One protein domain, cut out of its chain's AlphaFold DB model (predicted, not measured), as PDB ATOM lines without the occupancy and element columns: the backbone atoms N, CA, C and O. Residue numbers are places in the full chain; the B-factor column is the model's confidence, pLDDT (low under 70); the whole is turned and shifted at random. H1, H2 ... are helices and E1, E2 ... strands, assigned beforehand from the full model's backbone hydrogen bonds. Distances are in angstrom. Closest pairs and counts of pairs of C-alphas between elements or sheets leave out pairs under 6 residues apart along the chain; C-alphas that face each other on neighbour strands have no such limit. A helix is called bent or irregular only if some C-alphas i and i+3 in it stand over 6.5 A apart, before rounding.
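Overview. This is residues 5 to 152 of the 316 residues of an uncharacterized protein of Chitinophaga sancti (UniProt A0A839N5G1). The kinked helix H2 and the small sheet E1 E2 E3 lie side by side in the middle of the domain, with H1, H4 and the little hairpin E4 E5 gathered at one end of the longest axis and H3 at the other end. H5 runs along one side of this row, crossing near the last residues of H2, and reaches from H4 to H3; long loops, residues 16 to 27, 63 to 74 and 85 to 100, lie toward the side away from H5. The printed part has 148 residues with five named helices and five named strands, in the order H1 H2 H3 E1 E2 E3 H4 E4 E5 H5. Both sheets, E1 E2 E3 in that order and E4 E5, are antiparallel, and the class is mixed, helices and strands. The whole is compact, with a radius of gyration of the C-alphas of 15.5 A and spans of 44 by 36 by 25 A.

Along the chain. H1, residues 5 to 15, is 16.1 A long and begins at C-alpha 5 at (213.985, 235.820, 202.699). H2, residues 28 to 44, measures 24.9 A; it has a kink of 29 degrees near residue 36 and is only just irregular, with C-alphas 33 and 36 6.7 A apart. H3, residues 52 to 62, is 15.2 A long. The strands E1, residues 75 to 77, E2, residues 81 to 84, and E3, residues 101 to 104, measure 6.7 A, 9.8 A and 9.7 A; C-alpha 101 is at (214.128, 226.976, 181.403). H4 is residues 116 to 119, 5.4 A; E4, residues 120 to 122, is 7.2 A, and E5, residues 128 to 130, is 6.5 A. H5, residues 132 to 147, is 19.5 A long and ends at C-alpha 147 at (221.800, 211.198, 185.775).

Arrangement. H1 touches H2, at residues 30 to 34 of H2, with the closest C-alphas, those of Phe 6 and Val 33, 5.4 A apart; they run opposite ways at a steep tilt of 63 degrees. H1 also touches H4, the closest C-alphas being Gly 10 and Ile 116 at 5.2 A. H2 is on the sheet E1 E2 E3, and the two make two layers, a helix on one face of a sheet. The sheet is a meander, each strand the antiparallel neighbour of the one before, and E1 and E2 form a hairpin, as do E2 and E3. N 76 and O 83 are 2.9 A apart between E1 and E2, and N 84 and O 101 are 2.7 A apart between E2 and E3, both within hydrogen-bond range. H3 only grazes this sheet, with its residues 55 to 59. E4 and E5 form a hairpin at 161 degrees, with N 129 and O 121 2.8 A apart. H5 is the hub, touching three helices: H4 at Ser 118 and Tyr 134, whose C-alphas are closest at 6.0 A; H2 only just, with 3 pairs of C-alphas within 8 A, the closest Leu 42 and Ile 139 at 6.0 A, about perpendicular at 78 degrees; and H3 only just, also with 3 such pairs, the closest Phe 55 and Phe 146 at 7.2 A, about perpendicular at 80 degrees. H5 is apart from E1, E2 and E3. Every O i to N i+4 pair is within hydrogen-bond range in H3, against 5 of 7 in H1, 11 of 13 in H2 and 10 of 12 in H5; H4 is too short for such a pair.

Size, cuts and confidence. The two C-alphas farthest apart, those of Pro 69 and Asp 124, are 48.9 A from each other. The printed part has no cut. The long links are H1 to H2, H3 to E1, E2 to E3 and E3 to H4; in the last, residues 110 to 111 pair antiparallel with residues 102 to 103 of E3. The mean pLDDT of the printed part is 87.9, and it is under 70 at residues 18 to 21, 69 to 72, 88 and 91.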
ATOM      1  N   GLU A   5     214.108 235.213 204.026       89.44
ATOM      2  CA  GLU A   5     213.985 235.820 202.699       89.44
ATOM      3  C   GLU A   5     213.143 234.951 201.759       89.44
ATOM      4  O   GLU A   5     212.290 235.487 201.058       89.44
ATOM      5  N   PHE A   6     213.291 233.622 201.795       90.50
ATOM      6  CA  PHE A   6     212.420 232.701 201.050       90.50
ATOM      7  C   PHE A   6     210.956 232.845 201.481       90.50
ATOM      8  O   PHE A   6     210.072 232.955 200.637       90.50
ATOM      9  N   LYS A   7     210.688 232.943 202.790       90.38
ATOM     10  CA  LYS A   7     209.326 233.186 203.287       90.38
ATOM     11  C   LYS A   7     208.778 234.527 202.803       90.38
ATOM     12  O   LYS A   7     207.685 234.572 202.250       90.38
ATOM     13  N   LYS A   8     209.564 235.594 202.947       92.25
ATOM     14  CA  LYS A   8     209.203 236.941 202.495       92.25
ATOM     15  C   LYS A   8     208.898 236.989 200.998       92.25
ATOM     16  O   LYS A   8     207.915 237.606 200.608       92.25
ATOM     17  N   GLN A   9     209.724 236.369 200.150       93.25
ATOM     18  CA  GLN A   9     209.431 236.290 198.713       93.25
ATOM     19  C   GLN A   9     208.161 235.465 198.456       93.25
ATOM     20  O   GLN A   9     207.345 235.859 197.635       93.25
ATOM     21  N   GLY A  10     207.934 234.377 199.200       91.38
ATOM     22  CA  GLY A  10     206.716 233.572 199.072       91.38
ATOM     23  C   GLY A  10     205.440 234.337 199.438       91.38
ATOM     24  O   GLY A  10     204.417 234.147 198.790       91.38
ATOM     25  N   GLU A  11     205.503 235.220 200.437       91.12
ATOM     26  CA  GLU A  11     204.411 236.132 200.811       91.12
ATOM     27  C   GLU A  11     204.179 237.199 199.729       91.12
ATOM     28  O   GLU A  11     203.044 237.423 199.326       91.12
ATOM     29  N   LEU A  12     205.244 237.805 199.190       92.81
ATOM     30  CA  LEU A  12     205.138 238.780 198.093       92.81
ATOM     31  C   LEU A  12     204.549 238.165 196.817       92.81
ATOM     32  O   LEU A  12     203.731 238.795 196.149       92.81
ATOM     33  N   GLN A  13     204.904 236.916 196.512       91.25
ATOM     34  CA  GLN A  13     204.388 236.190 195.354       91.25
ATOM     35  C   GLN A  13     202.873 235.918 195.417       91.25
ATOM     36  O   GLN A  13     202.277 235.594 194.394       91.25
ATOM     37  N   GLN A  14     202.216 236.089 196.572       88.06
ATOM     38  CA  GLN A  14     200.746 236.028 196.669       88.06
ATOM     39  C   GLN A  14     200.056 237.235 196.019       88.06
ATOM     40  O   GLN A  14     198.845 237.218 195.820       88.06
ATOM     41  N   HIS A  15     200.818 238.282 195.699       89.62
ATOM     42  CA  HIS A  15     200.337 239.513 195.083       89.62
ATOM     43  C   HIS A  15     200.930 239.729 193.684       89.62
ATOM     44  O   HIS A  15     201.109 240.878 193.270       89.62
ATOM     45  N   LEU A  16     201.283 238.642 192.982       87.44
ATOM     46  CA  LEU A  16     201.803 238.712 191.617       87.44
ATOM     47  C   LEU A  16     200.807 239.403 190.688       87.44
ATOM     48  O   LEU A  16     199.606 239.167 190.754       87.44
ATOM     49  N   ASP A  17     201.336 240.287 189.854       77.38
ATOM     50  CA  ASP A  17     200.585 241.002 188.830       77.38
ATOM     51  C   ASP A  17     200.472 240.131 187.570       77.38
ATOM     52  O   ASP A  17     201.282 240.250 186.651       77.38
ATOM     53  N   ASP A  18     199.528 239.188 187.578       65.50
ATOM     54  CA  ASP A  18     199.264 238.252 186.478       65.50
ATOM     55  C   ASP A  18     198.276 238.814 185.439       65.50
ATOM     56  O   ASP A  18     198.467 238.591 184.244       65.50
ATOM     57  N   GLU A  19     197.287 239.610 185.861       56.34
ATOM     58  CA  GLU A  19     196.278 240.224 184.975       56.34
ATOM     59  C   GLU A  19     195.939 241.701 185.313       56.34
ATOM     60  O   GLU A  19     194.834 242.178 185.050       56.34
ATOM     61  N   GLY A  20     196.875 242.471 185.890       53.09
ATOM     62  CA  GLY A  20     196.697 243.910 186.161       53.09
ATOM     63  C   GLY A  20     196.090 244.251 187.530       53.09
ATOM     64  O   GLY A  20     195.655 245.386 187.744       53.09
ATOM     65  N   GLY A  21     196.031 243.282 188.448       60.44
ATOM     66  CA  GLY A  21     195.483 243.439 189.803       60.44
ATOM     67  C   GLY A  21     196.487 243.222 190.943       60.44
ATOM     68  O   GLY A  21     196.187 243.568 192.089       60.44
ATOM     69  N   GLY A  22     197.666 242.667 190.655       74.94
ATOM     70  CA  GLY A  22     198.724 242.454 191.643       74.94
ATOM     71  C   GLY A  22     199.615 243.683 191.815       74.94
ATOM     72  O   GLY A  22     199.623 244.596 190.995       74.94
ATOM     73  N   ASN A  23     200.392 243.729 192.897       86.00
ATOM     74  CA  ASN A  23     201.357 244.809 193.143       86.00
ATOM     75  C   ASN A  23     202.812 244.319 193.190       86.00
ATOM     76  O   ASN A  23     203.724 245.119 193.416       86.00
ATOM     77  N   TYR A  24     203.033 243.022 192.970       89.88
ATOM     78  CA  TYR A  24     204.342 242.401 192.968       89.88
ATOM     79  C   TYR A  24     204.709 241.889 191.577       89.88
ATOM     80  O   TYR A  24     203.908 241.262 190.888       89.88
ATOM     81  N   ARG A  25     205.955 242.135 191.169       88.44
ATOM     82  CA  ARG A  25     206.517 241.632 189.912       88.44
ATOM     83  C   ARG A  25     207.639 240.662 190.228       88.44
ATOM     84  O   ARG A  25     208.535 241.011 190.996       88.44
ATOM     85  N   TYR A  26     207.592 239.486 189.606       90.00
ATOM     86  CA  TYR A  26     208.640 238.484 189.750       90.00
ATOM     87  C   TYR A  26     209.994 239.068 189.324       90.00
ATOM     88  O   TYR A  26     210.110 239.724 188.286       90.00
ATOM     89  N   ALA A  27     211.020 238.838 190.132       90.81
ATOM     90  CA  ALA A  27     212.346 239.399 189.938       90.81
ATOM     91  C   ALA A  27     213.443 238.354 190.163       90.81
ATOM     92  O   ALA A  27     213.229 237.269 190.697       90.81
ATOM     93  N   GLU A  28     214.679 238.717 189.821       92.81
ATOM     94  CA  GLU A  28     215.847 237.851 190.016       92.81
ATOM     95  C   GLU A  28     215.995 237.374 191.471       92.81
ATOM     96  O   GLU A  28     216.423 236.250 191.734       92.81
ATOM     97  N   LYS A  29     215.594 238.211 192.436       92.94
ATOM     98  CA  LYS A  29     215.633 237.868 193.857       92.94
ATOM     99  C   LYS A  29     214.755 236.660 194.194       92.94
ATOM    100  O   LYS A  29     215.193 235.835 194.994       92.94
ATOM    101  N   ASP A  30     213.578 236.536 193.580       93.19
ATOM    102  CA  ASP A  30     212.685 235.386 193.761       93.19
ATOM    103  C   ASP A  30     213.377 234.084 193.352       93.19
ATOM    104  O   ASP A  30     213.373 233.104 194.099       93.19
ATOM    105  N   MET A  31     214.055 234.110 192.203       92.62
ATOM    106  CA  MET A  31     214.851 232.982 191.731       92.62
ATOM    107  C   MET A  31     215.993 232.680 192.701       92.62
ATOM    108  O   MET A  31     216.147 231.555 193.172       92.62
ATOM    109  N   ASN A  32     216.772 233.702 193.059       94.06
ATOM    110  CA  ASN A  32     217.968 233.561 193.882       94.06
ATOM    111  C   ASN A  32     217.678 232.964 195.268       94.06
ATOM    112  O   ASN A  32     218.528 232.247 195.800       94.06
ATOM    113  N   VAL A  33     216.503 233.226 195.855       93.69
ATOM    114  CA  VAL A  33     216.102 232.586 197.119       93.69
ATOM    115  C   VAL A  33     215.558 231.169 196.928       93.69
ATOM    116  O   VAL A  33     215.656 230.369 197.857       93.69
ATOM    117  N   ALA A  34     215.006 230.844 195.754       93.25
ATOM    118  CA  ALA A  34     214.453 229.529 195.439       93.25
ATOM    119  C   ALA A  34     215.530 228.498 195.060       93.25
ATOM    120  O   ALA A  34     215.403 227.328 195.421       93.25
ATOM    121  N   LEU A  35     216.610 228.914 194.384       94.31
ATOM    122  CA  LEU A  35     217.650 228.004 193.879       94.31
ATOM    123  C   LEU A  35     218.251 227.074 194.955       94.31
ATOM    124  O   LEU A  35     218.306 225.868 194.703       94.31
ATOM    125  N   PRO A  36     218.652 227.549 196.156       92.81
ATOM    126  CA  PRO A  36     219.179 226.658 197.192       92.81
ATOM    127  C   PRO A  36     218.130 225.660 197.700       92.81
ATOM    128  O   PRO A  36     218.449 224.505 197.962       92.81
ATOM    129  N   VAL A  37     216.861 226.084 197.782       92.06
ATOM    130  CA  VAL A  37     215.741 225.225 198.203       92.06
ATOM    131  C   VAL A  37     215.555 224.078 197.219       92.06
ATOM    132  O   VAL A  37     215.411 222.924 197.615       92.06
ATOM    133  N   ILE A  38     215.576 224.399 195.925       94.56
ATOM    134  CA  ILE A  38     215.444 223.426 194.845       94.56
ATOM    135  C   ILE A  38     216.620 222.444 194.858       94.56
ATOM    136  O   ILE A  38     216.398 221.239 194.735       94.56
ATOM    137  N   ALA A  39     217.844 222.931 195.069       94.81
ATOM    138  CA  ALA A  39     219.024 222.077 195.182       94.81
ATOM    139  C   ALA A  39     218.884 221.058 196.329       94.81
ATOM    140  O   ALA A  39     219.137 219.867 196.133       94.81
ATOM    141  N   ASP A  40     218.416 221.503 197.499       92.19
ATOM    142  CA  ASP A  40     218.172 220.633 198.652       92.19
ATOM    143  C   ASP A  40     217.071 219.598 198.373       92.19
ATOM    144  O   ASP A  40     217.233 218.421 198.710       92.19
ATOM    145  N   ILE A  41     215.978 220.003 197.710       92.06
ATOM    146  CA  ILE A  41     214.902 219.095 197.273       92.06
ATOM    147  C   ILE A  41     215.467 218.004 196.360       92.06
ATOM    148  O   ILE A  41     215.246 216.814 196.602       92.06
ATOM    149  N   LEU A  42     216.210 218.400 195.326       95.62
ATOM    150  CA  LEU A  42     216.823 217.491 194.362       95.62
ATOM    151  C   LEU A  42     217.762 216.501 195.055       95.62
ATOM    152  O   LEU A  42     217.617 215.285 194.892       95.62
ATOM    153  N   LYS A  43     218.685 217.009 195.877       94.94
ATOM    154  CA  LYS A  43     219.661 216.199 196.613       94.94
ATOM    155  C   LYS A  43     218.978 215.195 197.539       94.94
ATOM    156  O   LYS A  43     219.322 214.014 197.527       94.94
ATOM    157  N   ALA A  44     217.961 215.627 198.289       93.44
ATOM    158  CA  ALA A  44     217.180 214.753 199.167       93.44
ATOM    159  C   ALA A  44     216.429 213.651 198.401       93.44
ATOM    160  O   ALA A  44     216.077 212.618 198.972       93.44
ATOM    161  N   LYS A  45     216.186 213.854 197.104       93.88
ATOM    162  CA  LYS A  45     215.528 212.894 196.214       93.88
ATOM    163  C   LYS A  45     216.510 212.099 195.359       93.88
ATOM    164  O   LYS A  45     216.079 211.380 194.461       93.88
ATOM    165  N   GLY A  46     217.805 212.159 195.666       94.62
ATOM    166  CA  GLY A  46     218.839 211.343 195.029       94.62
ATOM    167  C   GLY A  46     219.290 211.861 193.665       94.62
ATOM    168  O   GLY A  46     219.833 211.094 192.878       94.62
ATOM    169  N   TYR A  47     219.039 213.135 193.357       97.56
ATOM    170  CA  TYR A  47     219.737 213.809 192.271       97.56
ATOM    171  C   TYR A  47     221.208 214.014 192.649       97.56
ATOM    172  O   TYR A  47     221.518 214.403 193.778       97.56
ATOM    173  N   ILE A  48     222.104 213.770 191.698       97.38
ATOM    174  CA  ILE A  48     223.545 213.985 191.857       97.38
ATOM    175  C   ILE A  48     223.935 215.045 190.840       97.38
ATOM    176  O   ILE A  48     223.929 214.757 189.646       97.38
ATOM    177  N   ALA A  49     224.255 216.247 191.322       97.56
ATOM    178  CA  ALA A  49     224.702 217.336 190.467       97.56
ATOM    179  C   ALA A  49     225.963 216.905 189.692       97.56
ATOM    180  O   ALA A  49     226.937 216.469 190.319       97.56
ATOM    181  N   PRO A  50     225.965 216.991 188.351       97.69
ATOM    182  CA  PRO A  50     227.142 216.673 187.555       97.69
ATOM    183  C   PRO A  50     228.262 217.698 187.789       97.69
ATOM    184  O   PRO A  50     228.044 218.785 188.331       97.69
ATOM    185  N   ALA A  51     229.478 217.362 187.350       97.69
ATOM    186  CA  ALA A  51     230.555 218.344 187.243       97.69
ATOM    187  C   ALA A  51     230.157 219.469 186.272       97.69
ATOM    188  O   ALA A  51     229.398 219.231 185.328       97.69
ATOM    189  N   LYS A  52     230.692 220.674 186.482       96.75
ATOM    190  CA  LYS A  52     230.323 221.878 185.726       96.75
ATOM    191  C   LYS A  52     230.438 221.678 184.215       96.75
ATOM    192  O   LYS A  52     229.494 221.937 183.481       96.75
ATOM    193  N   GLU A  53     231.560 221.138 183.760       96.69
ATOM    194  CA  GLU A  53     231.846 220.936 182.337       96.69
ATOM    195  C   GLU A  53     230.876 219.923 181.713       96.69
ATOM    196  O   GLU A  53     230.479 220.047 180.554       96.69
ATOM    197  N   VAL A  54     230.458 218.922 182.495       96.88
ATOM    198  CA  VAL A  54     229.462 217.930 182.074       96.88
ATOM    199  C   VAL A  54     228.075 218.566 182.005       96.88
ATOM    200  O   VAL A  54     227.362 218.337 181.029       96.88
ATOM    201  N   PHE A  55     227.704 219.379 182.999       97.44
ATOM    202  CA  PHE A  55     226.441 220.114 183.004       97.44
ATOM    203  C   PHE A  55     226.327 221.035 181.795       97.44
ATOM    204  O   PHE A  55     225.365 220.936 181.041       97.44
ATOM    205  N   GLU A  56     227.335 221.883 181.578       94.31
ATOM    206  CA  GLU A  56     227.370 222.841 180.476       94.31
ATOM    207  C   GLU A  56     227.302 222.125 179.129       94.31
ATOM    208  O   GLU A  56     226.503 222.507 178.275       94.31
ATOM    209  N   LYS A  57     228.059 221.034 178.950       94.56
ATOM    210  CA  LYS A  57     227.983 220.220 177.733       94.56
ATOM    211  C   LYS A  57     226.576 219.661 177.513       94.56
ATOM    212  O   LYS A  57     226.036 219.795 176.419       94.56
ATOM    213  N   ARG A  58     225.965 219.052 178.536       95.62
ATOM    214  CA  ARG A  58     224.599 218.511 178.439       95.62
ATOM    215  C   ARG A  58     223.582 219.614 178.150       95.62
ATOM    216  O   ARG A  58     222.708 219.406 177.320       95.62
ATOM    217  N   LEU A  59     223.731 220.790 178.754       94.44
ATOM    218  CA  LEU A  59     222.870 221.944 178.500       94.44
ATOM    219  C   LEU A  59     222.917 222.359 177.023       94.44
ATOM    220  O   LEU A  59     221.869 222.499 176.400       94.44
ATOM    221  N   HIS A  60     224.116 222.463 176.444       91.44
ATOM    222  CA  HIS A  60     224.293 222.777 175.022       91.44
ATOM    223  C   HIS A  60     223.783 221.670 174.096       91.44
ATOM    224  O   HIS A  60     223.405 221.947 172.966       91.44
ATOM    225  N   GLU A  61     223.764 220.417 174.542       92.31
ATOM    226  CA  GLU A  61     223.184 219.324 173.763       92.31
ATOM    227  C   GLU A  61     221.652 219.297 173.814       92.31
ATOM    228  O   GLU A  61     221.024 218.948 172.818       92.31
ATOM    229  N   ILE A  62     221.058 219.616 174.967       94.38
ATOM    230  CA  ILE A  62     219.604 219.575 175.180       94.38
ATOM    231  C   ILE A  62     218.936 220.813 174.580       94.38
ATOM    232  O   ILE A  62     217.897 220.704 173.939       94.38
ATOM    233  N   PHE A  63     219.554 221.980 174.757       92.50
ATOM    234  CA  PHE A  63     219.018 223.274 174.340       92.50
ATOM    235  C   PHE A  63     219.851 223.882 173.209       92.50
ATOM    236  O   PHE A  63     220.072 225.089 173.179       92.50
ATOM    237  N   ALA A  64     220.354 223.046 172.296       87.06
ATOM    238  CA  ALA A  64     221.313 223.437 171.261       87.06
ATOM    239  C   ALA A  64     220.867 224.663 170.454       87.06
ATOM    240  O   ALA A  64     221.674 225.549 170.187       87.06
ATOM    241  N   GLU A  65     219.576 224.753 170.127       86.19
ATOM    242  CA  GLU A  65     219.018 225.866 169.349       86.19
ATOM    243  C   GLU A  65     218.868 227.180 170.134       86.19
ATOM    244  O   GLU A  65     218.568 228.217 169.541       86.19
ATOM    245  N   SER A  66     219.095 227.166 171.450       82.88
ATOM    246  CA  SER A  66     219.246 228.374 172.278       82.88
ATOM    247  C   SER A  66     220.691 228.893 172.293       82.88
ATOM    248  O   SER A  66     220.981 229.976 172.796       82.88
ATOM    249  N   PHE A  67     221.656 228.153 171.757       80.19
ATOM    250  CA  PHE A  67     223.046 228.599 171.727       80.19
ATOM    251  C   PHE A  67     223.448 228.995 170.308       80.19
ATOM    252  O   PHE A  67     222.946 228.461 169.322       80.19
ATOM    253  N   ARG A  68     224.370 229.958 170.188       71.94
ATOM    254  CA  ARG A  68     224.996 230.318 168.907       71.94
ATOM    255  C   ARG A  68     226.517 230.241 169.020       71.94
ATOM    256  O   ARG A  68     227.060 230.472 170.101       71.94
ATOM    257  N   PRO A  69     227.249 229.964 167.930       57.28
ATOM    258  CA  PRO A  69     228.706 230.035 167.958       57.28
ATOM    259  C   PRO A  69     229.175 231.421 168.438       57.28
ATOM    260  O   PRO A  69     228.818 232.440 167.856       57.28
ATOM    261  N   GLY A  70     229.949 231.468 169.527       56.34
ATOM    262  CA  GLY A  70     230.486 232.716 170.085       56.34
ATOM    263  C   GLY A  70     229.526 233.541 170.957       56.34
ATOM    264  O   GLY A  70     229.876 234.661 171.323       56.34
ATOM    265  N   GLY A  71     228.342 233.029 171.321       62.75
ATOM    266  CA  GLY A  71     227.449 233.720 172.255       62.75
ATOM    267  C   GLY A  71     226.134 232.990 172.528       62.75
ATOM    268  O   GLY A  71     225.975 231.810 172.247       62.75
ATOM    269  N   ALA A  72     225.154 233.714 173.059       65.19
ATOM    270  CA  ALA A  72     223.854 233.156 173.419       65.19
ATOM    271  C   ALA A  72     222.725 233.890 172.668       65.19
ATOM    272  O   ALA A  72     222.879 235.074 172.343       65.19
ATOM    273  N   CYS A  73     221.638 233.194 172.324       75.44
ATOM    274  CA  CYS A  73     220.457 233.780 171.686       75.44
ATOM    275  C   CYS A  73     219.211 233.031 172.151       75.44
ATOM    276  O   CYS A  73     219.210 231.815 172.186       75.44
ATOM    277  N   ARG A  74     218.160 233.750 172.558       85.81
ATOM    278  CA  ARG A  74     217.120 233.184 173.439       85.81
ATOM    279  C   ARG A  74     217.712 232.722 174.774       85.81
ATOM    280  O   ARG A  74     217.261 231.755 175.374       85.81
ATOM    281  N   VAL A  75     218.744 233.422 175.243       88.88
ATOM    282  CA  VAL A  75     219.402 233.153 176.520       88.88
ATOM    283  C   VAL A  75     219.678 234.467 177.217       88.88
ATOM    284  O   VAL A  75     220.073 235.444 176.576       88.88
ATOM    285  N   LYS A  76     219.500 234.484 178.534       88.88
ATOM    286  CA  LYS A  76     219.888 235.613 179.371       88.88
ATOM    287  C   LYS A  76     220.681 235.132 180.574       88.88
ATOM    288  O   LYS A  76     220.217 234.301 181.351       88.88
ATOM    289  N   GLU A  77     221.874 235.689 180.714       91.00
ATOM    290  CA  GLU A  77     222.789 235.381 181.806       91.00
ATOM    291  C   GLU A  77     222.468 236.218 183.045       91.00
ATOM    292  O   GLU A  77     222.328 237.438 182.962       91.00
ATOM    293  N   TYR A  78     222.402 235.551 184.194       92.38
ATOM    294  CA  TYR A  78     222.352 236.158 185.523       92.38
ATOM    295  C   TYR A  78     223.529 235.644 186.356       92.38
ATOM    296  O   TYR A  78     224.243 234.728 185.943       92.38
ATOM    297  N   GLU A  79     223.756 236.217 187.538       94.38
ATOM    298  CA  GLU A  79     224.887 235.817 188.384       94.38
ATOM    299  C   GLU A  79     224.812 234.329 188.769       94.38
ATOM    300  O   GLU A  79     225.791 233.601 188.615       94.38
ATOM    301  N   LYS A  80     223.632 233.854 189.194       95.81
ATOM    302  CA  LYS A  80     223.441 232.500 189.756       95.81
ATOM    303  C   LYS A  80     222.780 231.492 188.821       95.81
ATOM    304  O   LYS A  80     222.724 230.300 189.129       95.81
ATOM    305  N   PHE A  81     222.249 231.952 187.698       95.12
ATOM    306  CA  PHE A  81     221.526 231.108 186.757       95.12
ATOM    307  C   PHE A  81     221.564 231.679 185.344       95.12
ATOM    308  O   PHE A  81     221.959 232.822 185.117       95.12
ATOM    309  N   THR A  82     221.131 230.863 184.399       93.38
ATOM    310  CA  THR A  82     220.946 231.225 182.999       93.38
ATOM    311  C   THR A  82     219.494 230.947 182.631       93.38
ATOM    312  O   THR A  82     218.991 229.863 182.909       93.38
ATOM    313  N   MET A  83     218.806 231.919 182.036       91.69
ATOM    314  CA  MET A  83     217.488 231.714 181.428       91.69
ATOM    315  C   MET A  83     217.666 231.254 179.985       91.69
ATOM    316  O   MET A  83     218.421 231.882 179.250       91.69
ATOM    317  N   LEU A  84     216.940 230.217 179.586       91.62
ATOM    318  CA  LEU A  84     216.839 229.654 178.245       91.62
ATOM    319  C   LEU A  84     215.381 229.815 177.804       91.62
ATOM    320  O   LEU A  84     214.484 229.199 178.375       91.62
ATOM    321  N   TYR A  85     215.144 230.672 176.822       89.06
ATOM    322  CA  TYR A  85     213.804 231.059 176.402       89.06
ATOM    323  C   TYR A  85     213.282 230.111 175.331       89.06
ATOM    324  O   TYR A  85     214.000 229.815 174.373       89.06
ATOM    325  N   GLU A  86     212.032 229.669 175.443       86.19
ATOM    326  CA  GLU A  86     211.363 228.860 174.420       86.19
ATOM    327  C   GLU A  86     210.963 229.688 173.181       86.19
ATOM    328  O   GLU A  86     210.854 229.161 172.075       86.19
ATOM    329  N   GLY A  87     210.754 230.994 173.343       80.56
ATOM    330  CA  GLY A  87     210.382 231.901 172.258       80.56
ATOM    331  C   GLY A  87     211.584 232.369 171.441       80.56
ATOM    332  O   GLY A  87     212.716 232.373 171.921       80.56
ATOM    333  N   ASN A  88     211.339 232.817 170.203       69.88
ATOM    334  CA  ASN A  88     212.374 233.412 169.343       69.88
ATOM    335  C   ASN A  88     212.832 234.801 169.833       69.88
ATOM    336  O   ASN A  88     213.919 235.259 169.483       69.88
ATOM    337  N   THR A  89     212.009 235.465 170.642       70.12
ATOM    338  CA  THR A  89     212.214 236.807 171.196       70.12
ATOM    339  C   THR A  89     212.208 236.753 172.722       70.12
ATOM    340  O   THR A  89     211.468 235.987 173.332       70.12
ATOM    341  N   ILE A  90     213.042 237.582 173.356       74.75
ATOM    342  CA  ILE A  90     213.002 237.800 174.809       74.75
ATOM    343  C   ILE A  90     212.051 238.972 175.046       74.75
ATOM    344  O   ILE A  90     212.465 240.128 174.969       74.75
ATOM    345  N   GLU A  91     210.773 238.682 175.263       65.12
ATOM    346  CA  GLU A  91     209.738 239.722 175.361       65.12
ATOM    347  C   GLU A  91     209.639 240.304 176.773       65.12
ATOM    348  O   GLU A  91     209.564 241.521 176.950       65.12
ATOM    349  N   THR A  92     209.722 239.444 177.789       71.88
ATOM    350  CA  THR A  92     209.546 239.818 179.195       71.88
ATOM    351  C   THR A  92     210.623 239.192 180.083       71.88
ATOM    352  O   THR A  92     211.015 238.038 179.899       71.88
ATOM    353  N   PRO A  93     211.157 239.932 181.071       70.25
ATOM    354  CA  PRO A  93     211.986 239.338 182.108       70.25
ATOM    355  C   PRO A  93     211.101 238.481 183.018       70.25
ATOM    356  O   PRO A  93     210.175 238.998 183.631       70.25
ATOM    357  N   PHE A  94     211.423 237.189 183.110       80.06
ATOM    358  CA  PHE A  94     210.690 236.183 183.889       80.06
ATOM    359  C   PHE A  94     209.233 235.967 183.432       80.06
ATOM    360  O   PHE A  94     208.312 236.215 184.212       80.06
ATOM    361  N   PRO A  95     208.998 235.506 182.187       76.81
ATOM    362  CA  PRO A  95     207.649 235.256 181.691       76.81
ATOM    363  C   PRO A  95     207.037 234.071 182.443       76.81
ATOM    364  O   PRO A  95     207.343 232.904 182.191       76.81
ATOM    365  N   MET A  96     206.196 234.383 183.424       74.25
ATOM    366  CA  MET A  96     205.477 233.374 184.188       74.25
ATOM    367  C   MET A  96     204.611 232.518 183.259       74.25
ATOM    368  O   MET A  96     204.097 233.009 182.260       74.25
ATOM    369  N   MET A  97     204.435 231.241 183.613       72.56
ATOM    370  CA  MET A  97     203.639 230.268 182.845       72.56
ATOM    371  C   MET A  97     204.171 229.934 181.437       72.56
ATOM    372  O   MET A  97     203.465 229.283 180.675       72.56
ATOM    373  N   SER A  98     205.403 230.328 181.106       81.44
ATOM    374  CA  SER A  98     206.114 229.838 179.919       81.44
ATOM    375  C   SER A  98     206.812 228.501 180.184       81.44
ATOM    376  O   SER A  98     207.054 228.124 181.339       81.44
ATOM    377  N   ASP A  99     207.200 227.809 179.112       86.31
ATOM    378  CA  ASP A  99     208.085 226.642 179.184       86.31
ATOM    379  C   ASP A  99     209.583 227.020 179.139       86.31
ATOM    380  O   ASP A  99     210.445 226.157 178.937       86.31
ATOM    381  N   ASP A 100     209.908 228.293 179.404       89.81
ATOM    382  CA  ASP A 100     211.278 228.768 179.600       89.81
ATOM    383  C   ASP A 100     211.994 227.990 180.709       89.81
ATOM    384  O   ASP A 100     211.422 227.621 181.739       89.81
ATOM    385  N   VAL A 101     213.295 227.785 180.518       92.94
ATOM    386  CA  VAL A 101     214.128 226.976 181.403       92.94
ATOM    387  C   VAL A 101     215.157 227.840 182.117       92.94
ATOM    388  O   VAL A 101     215.896 228.610 181.518       92.94
ATOM    389  N   VAL A 102     215.258 227.667 183.425       93.44
ATOM    390  CA  VAL A 102     216.326 228.183 184.274       93.44
ATOM    391  C   VAL A 102     217.371 227.092 184.450       93.44
ATOM    392  O   VAL A 102     217.043 226.011 184.925       93.44
ATOM    393  N   ALA A 103     218.631 227.385 184.150       96.12
ATOM    394  CA  ALA A 103     219.777 226.536 184.457       96.12
ATOM    395  C   ALA A 103     220.578 227.131 185.625       96.12
ATOM    396  O   ALA A 103     221.133 228.224 185.518       96.12
ATOM    397  N   ALA A 104     220.631 226.429 186.757       97.12
ATOM    398  CA  ALA A 104     221.326 226.864 187.964       97.12
ATOM    399  C   ALA A 104     222.843 226.648 187.849       97.12
ATOM    400  O   ALA A 104     223.290 225.530 187.594       97.12
ATOM    401  N   LYS A 105     223.638 227.696 188.099       95.62
ATOM    402  CA  LYS A 105     225.100 227.657 187.921       95.62
ATOM    403  C   LYS A 105     225.833 226.937 189.050       95.62
ATOM    404  O   LYS A 105     226.751 226.186 188.771       95.62
ATOM    405  N   ASP A 106     225.408 227.113 190.300       93.25
ATOM    406  CA  ASP A 106     226.152 226.567 191.450       93.25
ATOM    407  C   ASP A 106     225.855 225.083 191.723       93.25
ATOM    408  O   ASP A 106     226.706 224.351 192.220       93.25
ATOM    409  N   ASN A 107     224.629 224.641 191.427       94.44
ATOM    410  CA  ASN A 107     224.139 223.293 191.748       94.44
ATOM    411  C   ASN A 107     223.756 222.475 190.501       94.44
ATOM    412  O   ASN A 107     223.226 221.375 190.638       94.44
ATOM    413  N   HIS A 108     224.029 223.017 189.307       97.69
ATOM    414  CA  HIS A 108     223.984 222.328 188.015       97.69
ATOM    415  C   HIS A 108     222.678 221.586 187.703       97.69
ATOM    416  O   HIS A 108     222.716 220.460 187.225       97.69
ATOM    417  N   PHE A 109     221.527 222.210 187.942       97.56
ATOM    418  CA  PHE A 109     220.211 221.648 187.621       97.56
ATOM    419  C   PHE A 109     219.408 222.596 186.727       97.56
ATOM    420  O   PHE A 109     219.731 223.779 186.621       97.56
ATOM    421  N   ILE A 110     218.327 222.097 186.126       96.19
ATOM    422  CA  ILE A 110     217.350 222.898 185.385       96.19
ATOM    423  C   ILE A 110     215.985 222.936 186.086       96.19
ATOM    424  O   ILE A 110     215.570 221.962 186.710       96.19
ATOM    425  N   TRP A 111     215.250 224.035 185.966       90.94
ATOM    426  CA  TRP A 111     213.833 224.141 186.349       90.94
ATOM    427  C   TRP A 111     213.119 225.085 185.359       90.94
ATOM    428  O   TRP A 111     213.759 225.642 184.480       90.94
ATOM    429  N   GLN A 112     211.801 225.247 185.461       88.19
ATOM    430  CA  GLN A 112     211.078 226.384 184.862       88.19
ATOM    431  C   GLN A 112     211.292 227.669 185.688       88.19
ATOM    432  O   GLN A 112     212.286 227.792 186.399       88.19
ATOM    433  N   ILE A 113     210.386 228.642 185.654       86.00
ATOM    434  CA  ILE A 113     210.367 229.729 186.641       86.00
ATOM    435  C   ILE A 113     209.551 229.256 187.857       86.00
ATOM    436  O   ILE A 113     208.348 229.030 187.721       86.00
ATOM    437  N   PRO A 114     210.160 229.035 189.040       83.44
ATOM    438  CA  PRO A 114     209.453 228.480 190.183       83.44
ATOM    439  C   PRO A 114     208.675 229.564 190.928       83.44
ATOM    440  O   PRO A 114     209.217 230.613 191.283       83.44
ATOM    441  N   LEU A 115     207.432 229.250 191.279       88.94
ATOM    442  CA  LEU A 115     206.748 229.921 192.380       88.94
ATOM    443  C   LEU A 115     207.089 229.209 193.683       88.94
ATOM    444  O   LEU A 115     207.105 227.981 193.739       88.94
ATOM    445  N   ILE A 116     207.303 229.949 194.760       90.75
ATOM    446  CA  ILE A 116     207.623 229.366 196.068       90.75
ATOM    447  C   ILE A 116     206.488 228.457 196.547       90.75
ATOM    448  O   ILE A 116     206.748 227.359 197.035       90.75
ATOM    449  N   ALA A 117     205.239 228.854 196.294       88.62
ATOM    450  CA  ALA A 117     204.061 228.033 196.562       88.62
ATOM    451  C   ALA A 117     204.035 226.715 195.760       88.62
ATOM    452  O   ALA A 117     203.451 225.736 196.218       88.62
ATOM    453  N   SER A 118     204.698 226.649 194.597       87.12
ATOM    454  CA  SER A 118     204.812 225.406 193.815       87.12
ATOM    455  C   SER A 118     205.820 224.417 194.406       87.12
ATOM    456  O   SER A 118     205.763 223.227 194.117       87.12
ATOM    457  N   LEU A 119     206.738 224.881 195.258       89.50
ATOM    458  CA  LEU A 119     207.708 224.009 195.920       89.50
ATOM    459  C   LEU A 119     207.127 223.366 197.185       89.50
ATOM    460  O   LEU A 119     207.669 222.369 197.666       89.50
ATOM    461  N   GLY A 120     206.048 223.926 197.737       89.62
ATOM    462  CA  GLY A 120     205.485 223.523 199.018       89.62
ATOM    463  C   GLY A 120     204.877 224.678 199.807       89.62
ATOM    464  O   GLY A 120     204.569 225.738 199.268       89.62
ATOM    465  N   SER A 121     204.719 224.478 201.113       89.38
ATOM    466  CA  SER A 121     204.124 225.463 202.017       89.38
ATOM    467  C   SER A 121     204.860 225.551 203.349       89.38
ATOM    468  O   SER A 121     205.474 224.594 203.824       89.38
ATOM    469  N   PHE A 122     204.799 226.720 203.977       87.38
ATOM    470  CA  PHE A 122     205.281 226.896 205.342       87.38
ATOM    471  C   PHE A 122     204.262 226.318 206.325       87.38
ATOM    472  O   PHE A 122     203.086 226.672 206.273       87.38
ATOM    473  N   VAL A 123     204.711 225.434 207.217       87.69
ATOM    474  CA  VAL A 123     203.870 224.880 208.296       87.69
ATOM    475  C   VAL A 123     203.973 225.700 209.583       87.69
ATOM    476  O   VAL A 123     203.085 225.635 210.426       87.69
ATOM    477  N   ASP A 124     205.031 226.501 209.709       83.94
ATOM    478  CA  ASP A 124     205.204 227.527 210.734       83.94
ATOM    479  C   ASP A 124     206.186 228.611 210.243       83.94
ATOM    480  O   ASP A 124     206.471 228.726 209.048       83.94
ATOM    481  N   THR A 125     206.697 229.451 211.146       76.25
ATOM    482  CA  THR A 125     207.585 230.569 210.803       76.25
ATOM    483  C   THR A 125     208.947 230.150 210.245       76.25
ATOM    484  O   THR A 125     209.617 230.990 209.642       76.25
ATOM    485  N   VAL A 126     209.366 228.894 210.425       73.19
ATOM    486  CA  VAL A 126     210.725 228.420 210.121       73.19
ATOM    487  C   VAL A 126     210.770 227.102 209.336       73.19
ATOM    488  O   VAL A 126     211.805 226.781 208.746       73.19
ATOM    489  N   HIS A 127     209.672 226.350 209.272       81.75
ATOM    490  CA  HIS A 127     209.599 225.059 208.595       81.75
ATOM    491  C   HIS A 127     208.799 225.135 207.291       81.75
ATOM    492  O   HIS A 127     207.608 225.439 207.273       81.75
ATOM    493  N   PHE A 128     209.468 224.783 206.192       87.19
ATOM    494  CA  PHE A 128     208.878 224.604 204.870       87.19
ATOM    495  C   PHE A 128     208.697 223.113 204.573       87.19
ATOM    496  O   PHE A 128     209.653 222.338 204.669       87.19
ATOM    497  N   LYS A 129     207.475 222.717 204.220       88.06
ATOM    498  CA  LYS A 129     207.102 221.366 203.810       88.06
ATOM    499  C   LYS A 129     206.997 221.321 202.290       88.06
ATOM    500  O   LYS A 129     206.194 222.040 201.709       88.06
ATOM    501  N   ILE A 130     207.778 220.440 201.675       87.75
ATOM    502  CA  ILE A 130     207.819 220.256 200.221       87.75
ATOM    503  C   ILE A 130     206.518 219.614 199.725       87.75
ATOM    504  O   ILE A 130     206.051 218.639 200.321       87.75
ATOM    505  N   ASP A 131     205.984 220.113 198.610       85.56
ATOM    506  CA  ASP A 131     204.933 219.423 197.862       85.56
ATOM    507  C   ASP A 131     205.563 218.499 196.811       85.56
ATOM    508  O   ASP A 131     206.186 218.929 195.836       85.56
ATOM    509  N   THR A 132     205.425 217.191 197.023       78.56
ATOM    510  CA  THR A 132     206.006 216.173 196.142       78.56
ATOM    511  C   THR A 132     205.322 216.091 194.785       78.56
ATOM    512  O   THR A 132     205.960 215.651 193.838       78.56
ATOM    513  N   LYS A 133     204.060 216.519 194.657       77.38
ATOM    514  CA  LYS A 133     203.335 216.457 193.382       77.38
ATOM    515  C   LYS A 133     203.943 217.417 192.358       77.38
ATOM    516  O   LYS A 133     204.211 217.026 191.228       77.38
ATOM    517  N   TYR A 134     204.201 218.657 192.762       76.06
ATOM    518  CA  TYR A 134     204.749 219.685 191.872       76.06
ATOM    519  C   TYR A 134     206.263 219.550 191.671       76.06
ATOM    520  O   TYR A 134     206.779 219.852 190.597       76.06
ATOM    521  N   THR A 135     206.980 219.027 192.669       87.50
ATOM    522  CA  THR A 135     208.432 218.809 192.579       87.50
ATOM    523  C   THR A 135     208.824 217.529 191.842       87.50
ATOM    524  O   THR A 135     209.965 217.435 191.393       87.50
ATOM    525  N   GLN A 136     207.908 216.571 191.639       91.75
ATOM    526  CA  GLN A 136     208.213 215.335 190.909       91.75
ATOM    527  C   GLN A 136     208.699 215.612 189.482       91.75
ATOM    528  O   GLN A 136     209.700 215.036 189.070       91.75
ATOM    529  N   LYS A 137     208.068 216.547 188.763       91.75
ATOM    530  CA  LYS A 137     208.486 216.944 187.409       91.75
ATOM    531  C   LYS A 137     209.923 217.451 187.374       91.75
ATOM    532  O   LYS A 137     210.724 216.971 186.579       91.75
ATOM    533  N   LEU A 138     210.279 218.359 188.283       92.81
ATOM    534  CA  LEU A 138     211.660 218.820 188.456       92.81
ATOM    535  C   LEU A 138     212.620 217.664 188.672       92.81
ATOM    536  O   LEU A 138     213.672 217.614 188.033       92.81
ATOM    537  N   ILE A 139     212.293 216.791 189.626       94.94
ATOM    538  CA  ILE A 139     213.167 215.686 190.010       94.94
ATOM    539  C   ILE A 139     213.391 214.796 188.791       94.94
ATOM    540  O   ILE A 139     214.540 214.507 188.452       94.94
ATOM    541  N   SER A 140     212.310 214.436 188.101       96.25
ATOM    542  CA  SER A 140     212.356 213.568 186.934       96.25
ATOM    543  C   SER A 140     213.123 214.197 185.772       96.25
ATOM    544  O   SER A 140     213.981 213.533 185.195       96.25
ATOM    545  N   ARG A 141     212.902 215.486 185.460       95.50
ATOM    546  CA  ARG A 141     213.663 216.205 184.420       95.50
ATOM    547  C   ARG A 141     215.157 216.109 184.699       95.50
ATOM    548  O   ARG A 141     215.920 215.634 183.865       95.50
ATOM    549  N   ASN A 142     215.578 216.499 185.899       97.81
ATOM    550  CA  ASN A 142     216.999 216.572 186.220       97.81
ATOM    551  C   ASN A 142     217.674 215.207 186.252       97.81
ATOM    552  O   ASN A 142     218.771 215.053 185.721       97.81
ATOM    553  N   LYS A 143     217.011 214.197 186.814       98.06
ATOM    554  CA  LYS A 143     217.556 212.839 186.811       98.06
ATOM    555  C   LYS A 143     217.625 212.235 185.416       98.06
ATOM    556  O   LYS A 143     218.586 211.534 185.113       98.06
ATOM    557  N   TYR A 144     216.635 212.489 184.568       97.75
ATOM    558  CA  TYR A 144     216.670 212.009 183.195       97.75
ATOM    559  C   TYR A 144     217.824 212.656 182.411       97.75
ATOM    560  O   TYR A 144     218.645 211.938 181.846       97.75
ATOM    561  N   PHE A 145     217.948 213.986 182.451       96.75
ATOM    562  CA  PHE A 145     218.930 214.712 181.637       96.75
ATOM    563  C   PHE A 145     220.372 214.658 182.153       96.75
ATOM    564  O   PHE A 145     221.304 214.734 181.352       96.75
ATOM    565  N   PHE A 146     220.577 214.537 183.468       97.75
ATOM    566  CA  PHE A 146     221.912 214.664 184.071       97.75
ATOM    567  C   PHE A 146     222.365 213.439 184.873       97.75
ATOM    568  O   PHE A 146     223.534 213.364 185.246       97.75
ATOM    569  N   ASN A 147     221.482 212.457 185.091       97.25
ATOM    570  CA  ASN A 147     221.800 211.198 185.775       97.25
ATOM    571  C   ASN A 147     221.435 209.961 184.935       97.25
ATOM    572  O   ASN A 147     221.427 208.851 185.465       97.25
ATOM    573  N   ASP A 148     221.105 210.153 183.652       94.44
ATOM    574  CA  ASP A 148     220.759 209.102 182.686       94.44
ATOM    575  C   ASP A 148     219.612 208.169 183.162       94.44
ATOM    576  O   ASP A 148     219.547 206.981 182.823       94.44
ATOM    577  N   SER A 149     218.677 208.691 183.969       97.06
ATOM    578  CA  SER A 149     217.598 207.890 184.561       97.06
ATOM    579  C   SER A 149     216.456 207.607 183.580       97.06
ATOM    580  O   SER A 149     215.567 208.428 183.348       97.06
ATOM    581  N   LYS A 150     216.419 206.377 183.055       94.81
ATOM    582  CA  LYS A 150     215.333 205.896 182.178       94.81
ATOM    583  C   LYS A 150     213.981 205.765 182.888       94.81
ATOM    584  O   LYS A 150     212.943 205.861 182.236       94.81
ATOM    585  N   ALA A 151     213.980 205.520 184.198       96.25
ATOM    586  CA  ALA A 151     212.747 205.439 184.981       96.25
ATOM    587  C   ALA A 151     212.062 206.810 185.067       96.25
ATOM    588  O   ALA A 151     210.843 206.903 184.942       96.25
ATOM    589  N   ASP A 152     212.852 207.876 185.197       97.38
ATOM    590  CA  ASP A 152     212.330 209.238 185.252       97.38
ATOM    591  C   ASP A 152     211.768 209.700 183.899       97.38
ATOM    592  O   ASP A 152     210.770 210.418 183.880       97.38
TER     593      ASP A 152